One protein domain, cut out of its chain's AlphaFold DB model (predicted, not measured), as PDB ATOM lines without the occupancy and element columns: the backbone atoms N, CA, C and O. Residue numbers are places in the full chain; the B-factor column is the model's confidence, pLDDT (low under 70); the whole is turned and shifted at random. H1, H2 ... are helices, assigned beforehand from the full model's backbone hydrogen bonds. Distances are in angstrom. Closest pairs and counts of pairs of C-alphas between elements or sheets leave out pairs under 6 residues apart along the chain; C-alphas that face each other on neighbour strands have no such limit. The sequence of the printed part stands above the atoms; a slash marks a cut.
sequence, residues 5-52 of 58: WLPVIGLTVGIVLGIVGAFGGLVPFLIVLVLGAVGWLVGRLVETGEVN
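Overview. This is residues 5 to 52 of the 58 residues of an uncharacterized protein of Nonomuraea wenchangensis (UniProt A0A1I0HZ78). Two helices make an open V: the long H2 is one arm, the shorter H1 the other, and they meet near the end of H1 and the beginning of H2, with the free ends spread apart. The printed part has 48 residues with two named helices, H1 then H2, and no named strand; the class is all helix. It is loose, with a radius of gyration of the C-alphas of 13.3 A, and flat, spanning 42 by 25 by 9 A.

Along the chain. Find C-alpha 26 at (257.899, 292.766, 229.026); from there H2, residues 26 to 50, runs 35.7 A to C-alpha 50 at (290.155, 277.720, 225.979). H1, residues 5 to 21, begins at C-alpha 5 at (283.912, 291.439, 244.308) and covers 24.2 A.

Arrangement. Look at residues 28 to 32 of H2, which alone touch H1, through its residues 20 to 21. The closest C-alphas, of Val 20 and Phe 29, are 5.7 A apart. The helices form a helical hairpin, running opposite ways at a steep tilt of 41 degrees. In both, every O i to N i+4 pair is within hydrogen-bond range.

Size, cuts and confidence. The C-alphas farthest apart, of Gly 24 and Asn 52, are 42.3 A apart. Residues 5 to 15 and 37 to 52 stand free. The link from H1 to H2 is tight, and the printed part has no cut. Check the pLDDT at residues 20 to 26 and 47 to 52: it is under 70 there.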
ATOM      1  N   TRP A   5     284.277 291.418 245.724       72.38
ATOM      2  CA  TRP A   5     283.912 291.439 244.308       72.38
ATOM      3  C   TRP A   5     282.433 291.121 244.036       72.38
ATOM      4  O   TRP A   5     281.891 291.601 243.046       72.38
ATOM      5  N   LEU A   6     281.748 290.374 244.916       82.12
ATOM      6  CA  LEU A   6     280.309 290.093 244.795       82.12
ATOM      7  C   LEU A   6     279.453 291.374 244.703       82.12
ATOM      8  O   LEU A   6     278.591 291.420 243.826       82.12
ATOM      9  N   PRO A   7     279.680 292.421 245.529       83.25
ATOM     10  CA  PRO A   7     278.963 293.685 245.388       83.25
ATOM     11  C   PRO A   7     279.164 294.341 244.018       83.25
ATOM     12  O   PRO A   7     278.199 294.801 243.421       83.25
ATOM     13  N   VAL A   8     280.394 294.354 243.498       85.94
ATOM     14  CA  VAL A   8     280.718 294.973 242.199       85.94
ATOM     15  C   VAL A   8     280.025 294.234 241.055       85.94
ATOM     16  O   VAL A   8     279.450 294.858 240.161       85.94
ATOM     17  N   ILE A   9     280.022 292.901 241.112       80.94
ATOM     18  CA  ILE A   9     279.334 292.049 240.138       80.94
ATOM     19  C   ILE A   9     277.821 292.286 240.210       80.94
ATOM     20  O   ILE A   9     277.199 292.546 239.185       80.94
ATOM     21  N   GLY A  10     277.231 292.276 241.409       76.94
ATOM     22  CA  GLY A  10     275.799 292.524 241.596       76.94
ATOM     23  C   GLY A  10     275.361 293.911 241.118       76.94
ATOM     24  O   GLY A  10     274.316 294.042 240.485       76.94
ATOM     25  N   LEU A  11     276.186 294.933 241.352       86.19
ATOM     26  CA  LEU A  11     275.920 296.312 240.940       86.19
ATOM     27  C   LEU A  11     276.009 296.468 239.416       86.19
ATOM     28  O   LEU A  11     275.134 297.080 238.807       86.19
ATOM     29  N   THR A  12     277.001 295.837 238.785       84.50
ATOM     30  CA  THR A  12     277.139 295.815 237.321       84.50
ATOM     31  C   THR A  12     275.948 295.115 236.669       84.50
ATOM     32  O   THR A  12     275.342 295.652 235.745       84.50
ATOM     33  N   VAL A  13     275.553 293.950 237.194       83.88
ATOM     34  CA  VAL A  13     274.381 293.206 236.713       83.88
ATOM     35  C   VAL A  13     273.101 294.028 236.895       83.88
ATOM     36  O   VAL A  13     272.306 294.122 235.965       83.88
ATOM     37  N   GLY A  14     272.919 294.681 238.046       78.62
ATOM     38  CA  GLY A  14     271.759 295.532 238.320       78.62
ATOM     39  C   GLY A  14     271.641 296.731 237.375       78.62
ATOM     40  O   GLY A  14     270.550 297.005 236.883       78.62
ATOM     41  N   ILE A  15     272.752 297.408 237.060       83.94
ATOM     42  CA  ILE A  15     272.774 298.513 236.084       83.94
ATOM     43  C   ILE A  15     272.390 298.012 234.694       83.94
ATOM     44  O   ILE A  15     271.541 298.616 234.040       83.94
ATOM     45  N   VAL A  16     272.974 296.895 234.252       82.81
ATOM     46  CA  VAL A  16     272.661 296.305 232.946       82.81
ATOM     47  C   VAL A  16     271.174 295.962 232.874       82.81
ATOM     48  O   VAL A  16     270.502 296.399 231.944       82.81
ATOM     49  N   LEU A  17     270.629 295.283 233.889       74.38
ATOM     50  CA  LEU A  17     269.203 294.941 233.962       74.38
ATOM     51  C   LEU A  17     268.291 296.177 234.033       74.38
ATOM     52  O   LEU A  17     267.216 296.169 233.438       74.38
ATOM     53  N   GLY A  18     268.710 297.251 234.705       73.25
ATOM     54  CA  GLY A  18     267.990 298.526 234.736       73.25
ATOM     55  C   GLY A  18     267.929 299.201 233.363       73.25
ATOM     56  O   GLY A  18     266.869 299.681 232.963       73.25
ATOM     57  N   ILE A  19     269.029 299.166 232.602       72.50
ATOM     58  CA  ILE A  19     269.077 299.661 231.216       72.50
ATOM     59  C   ILE A  19     268.185 298.806 230.310       72.50
ATOM     60  O   ILE A  19     267.438 299.353 229.506       72.50
ATOM     61  N   VAL A  20     268.185 297.480 230.481       69.75
ATOM     62  CA  VAL A  20     267.248 296.579 229.787       69.75
ATOM     63  C   VAL A  20     265.788 296.924 230.104       69.75
ATOM     64  O   VAL A  20     264.946 296.966 229.208       69.75
ATOM     65  N   GLY A  21     265.475 297.178 231.377       65.81
ATOM     66  CA  GLY A  21     264.128 297.533 231.824       65.81
ATOM     67  C   GLY A  21     263.654 298.900 231.319       65.81
ATOM     68  O   GLY A  21     262.458 299.083 231.090       65.81
ATOM     69  N   ALA A  22     264.577 299.838 231.077       66.69
ATOM     70  CA  ALA A  22     264.271 301.178 230.574       66.69
ATOM     71  C   ALA A  22     263.641 301.182 229.166       66.69
ATOM     72  O   ALA A  22     263.000 302.160 228.789       66.69
ATOM     73  N   PHE A  23     263.745 300.083 228.412       68.25
ATOM     74  CA  PHE A  23     263.086 299.924 227.110       68.25
ATOM     75  C   PHE A  23     261.560 299.674 227.197       68.25
ATOM     76  O   PHE A  23     260.904 299.547 226.165       68.25
ATOM     77  N   GLY A  24     260.961 299.670 228.396       61.97
ATOM     78  CA  GLY A  24     259.545 300.034 228.568       61.97
ATOM     79  C   GLY A  24     258.493 298.948 228.298       61.97
ATOM     80  O   GLY A  24     257.342 299.285 228.028       61.97
ATOM     81  N   GLY A  25     258.833 297.654 228.389       68.06
ATOM     82  CA  GLY A  25     257.844 296.566 228.304       68.06
ATOM     83  C   GLY A  25     258.405 295.158 228.560       68.06
ATOM     84  O   GLY A  25     259.612 294.935 228.485       68.06
ATOM     85  N   LEU A  26     257.524 294.181 228.820       69.94
ATOM     86  CA  LEU A  26     257.899 292.766 229.026       69.94
ATOM     87  C   LEU A  26     258.620 292.157 227.810       69.94
ATOM     88  O   LEU A  26     259.545 291.367 227.970       69.94
ATOM     89  N   VAL A  27     258.216 292.539 226.595       73.44
ATOM     90  CA  VAL A  27     258.779 292.018 225.337       73.44
ATOM     91  C   VAL A  27     260.238 292.456 225.117       73.44
ATOM     92  O   VAL A  27     261.077 291.574 224.930       73.44
ATOM     93  N   PRO A  28     260.604 293.754 225.180       73.56
ATOM     94  CA  PRO A  28     262.006 294.159 225.054       73.56
ATOM     95  C   PRO A  28     262.875 293.621 226.199       73.56
ATOM     96  O   PRO A  28     263.998 293.190 225.946       73.56
ATOM     97  N   PHE A  29     262.346 293.535 227.424       71.81
ATOM     98  CA  PHE A  29     263.043 292.897 228.547       71.81
ATOM     99  C   PHE A  29     263.381 291.423 228.261       71.81
ATOM    100  O   PHE A  29     264.521 291.004 228.462       71.81
ATOM    101  N   LEU A  30     262.423 290.648 227.738       79.88
ATOM    102  CA  LEU A  30     262.631 289.245 227.366       79.88
ATOM    103  C   LEU A  30     263.666 289.086 226.245       79.88
ATOM    104  O   LEU A  30     264.480 288.170 226.309       79.88
ATOM    105  N   ILE A  31     263.685 289.978 225.249       79.31
ATOM    106  CA  ILE A  31     264.672 289.926 224.159       79.31
ATOM    107  C   ILE A  31     266.089 290.126 224.697       79.31
ATOM    108  O   ILE A  31     266.977 289.342 224.361       79.31
ATOM    109  N   VAL A  32     266.322 291.128 225.552       76.56
ATOM    110  CA  VAL A  32     267.675 291.340 226.093       76.56
ATOM    111  C   VAL A  32     268.041 290.281 227.134       76.56
ATOM    112  O   VAL A  32     269.205 289.902 227.213       76.56
ATOM    113  N   LEU A  33     267.076 289.732 227.880       83.31
ATOM    114  CA  LEU A  33     267.307 288.581 228.762       83.31
ATOM    115  C   LEU A  33     267.792 287.364 227.962       83.31
ATOM    116  O   LEU A  33     268.772 286.726 228.345       83.31
ATOM    117  N   VAL A  34     267.143 287.071 226.832       85.88
ATOM    118  CA  VAL A  34     267.560 286.000 225.918       85.88
ATOM    119  C   VAL A  34     268.929 286.315 225.321       85.88
ATOM    120  O   VAL A  34     269.794 285.446 225.319       85.88
ATOM    121  N   LEU A  35     269.178 287.551 224.885       85.25
ATOM    122  CA  LEU A  35     270.472 287.951 224.330       85.25
ATOM    123  C   LEU A  35     271.605 287.853 225.369       85.25
ATOM    124  O   LEU A  35     272.698 287.396 225.048       85.25
ATOM    125  N   GLY A  36     271.332 288.211 226.625       83.12
ATOM    126  CA  GLY A  36     272.248 288.048 227.751       83.12
ATOM    127  C   GLY A  36     272.505 286.579 228.088       83.12
ATOM    128  O   GLY A  36     273.654 286.196 228.294       83.12
ATOM    129  N   ALA A  37     271.470 285.733 228.073       86.75
ATOM    130  CA  ALA A  37     271.609 284.289 228.253       86.75
ATOM    131  C   ALA A  37     272.425 283.649 227.119       86.75
ATOM    132  O   ALA A  37     273.275 282.800 227.379       86.75
ATOM    133  N   VAL A  38     272.228 284.097 225.875       84.56
ATOM    134  CA  VAL A  38     273.028 283.682 224.715       84.56
ATOM    135  C   VAL A  38     274.478 284.144 224.868       84.56
ATOM    136  O   VAL A  38     275.382 283.335 224.694       84.56
ATOM    137  N   GLY A  39     274.722 285.398 225.257       82.38
ATOM    138  CA  GLY A  39     276.070 285.912 225.521       82.38
ATOM    139  C   GLY A  39     276.787 285.152 226.641       82.38
ATOM    140  O   GLY A  39     277.962 284.823 226.504       82.38
ATOM    141  N   TRP A  40     276.068 284.794 227.710       83.44
ATOM    142  CA  TRP A  40     276.582 283.946 228.787       83.44
ATOM    143  C   TRP A  40     276.901 282.529 228.302       83.44
ATOM    144  O   TRP A  40     277.952 281.991 228.639       83.44
ATOM    145  N   LEU A  41     276.037 281.937 227.476       84.50
ATOM    146  CA  LEU A  41     276.240 280.601 226.921       84.50
ATOM    147  C   LEU A  41     277.448 280.562 225.973       84.50
ATOM    148  O   LEU A  41     278.268 279.652 226.058       84.50
ATOM    149  N   VAL A  42     277.588 281.568 225.107       81.31
ATOM    150  CA  VAL A  42     278.740 281.722 224.208       81.31
ATOM    151  C   VAL A  42     280.017 281.948 225.012       81.31
ATOM    152  O   VAL A  42     281.001 281.251 224.780       81.31
ATOM    153  N   GLY A  43     279.996 282.845 226.004       79.81
ATOM    154  CA  GLY A  43     281.118 283.049 226.920       79.81
ATOM    155  C   GLY A  43     281.516 281.750 227.618       79.81
ATOM    156  O   GLY A  43     282.682 281.379 227.594       79.81
ATOM    157  N   ARG A  44     280.540 280.985 228.119       79.06
ATOM    158  CA  ARG A  44     280.760 279.681 228.756       79.06
ATOM    159  C   ARG A  44     281.369 278.650 227.807       79.06
ATOM    160  O   ARG A  44     282.198 277.855 228.246       79.06
ATOM    161  N   LEU A  45     280.964 278.634 226.540       74.12
ATOM    162  CA  LEU A  45     281.531 277.749 225.520       74.12
ATOM    163  C   LEU A  45     282.977 278.126 225.185       74.12
ATOM    164  O   LEU A  45     283.820 277.239 225.106       74.12
ATOM    165  N   VAL A  46     283.276 279.421 225.066       77.50
ATOM    166  CA  VAL A  46     284.645 279.926 224.864       77.50
ATOM    167  C   VAL A  46     285.527 279.588 226.072       77.50
ATOM    168  O   VAL A  46     286.620 279.055 225.918       77.50
ATOM    169  N   GLU A  47     285.022 279.781 227.290       69.50
ATOM    170  CA  GLU A  47     285.746 279.471 228.530       69.50
ATOM    171  C   GLU A  47     285.958 277.959 228.726       69.50
ATOM    172  O   GLU A  47     287.000 277.529 229.213       69.50
ATOM    173  N   THR A  48     285.005 277.126 228.298       63.94
ATOM    174  CA  THR A  48     285.149 275.657 228.319       63.94
ATOM    175  C   THR A  48     286.097 275.162 227.218       63.94
ATOM    176  O   THR A  48     286.737 274.126 227.388       63.94
ATOM    177  N   GLY A  49     286.209 275.896 226.106       60.47
ATOM    178  CA  GLY A  49     287.100 275.580 224.989       60.47
ATOM    179  C   GLY A  49     288.554 276.013 225.193       60.47
ATOM    180  O   GLY A  49     289.450 275.313 224.727       60.47
ATOM    181  N   GLU A  50     288.811 277.117 225.905       59.34
ATOM    182  CA  GLU A  50     290.155 277.720 225.979       59.34
ATOM    183  C   GLU A  50     290.762 277.826 227.387       59.34
ATOM    184  O   GLU A  50     291.926 278.204 227.519       59.34
ATOM    185  N   VAL A  51     290.077 277.396 228.455       53.72
ATOM    186  CA  VAL A  51     290.684 277.357 229.802       53.72
ATOM    187  C   VAL A  51     291.358 276.002 230.084       53.72
ATOM    188  O   VAL A  51     291.170 275.376 231.122       53.72
ATOM    189  N   ASN A  52     292.205 275.547 229.156       51.06
ATOM    190  CA  ASN A  52     293.304 274.625 229.461       51.06
ATOM    191  C   ASN A  52     294.635 275.374 229.351       51.06
ATOM    192  O   ASN A  52     295.545 275.001 228.614       51.06
TER     193      ASN A  52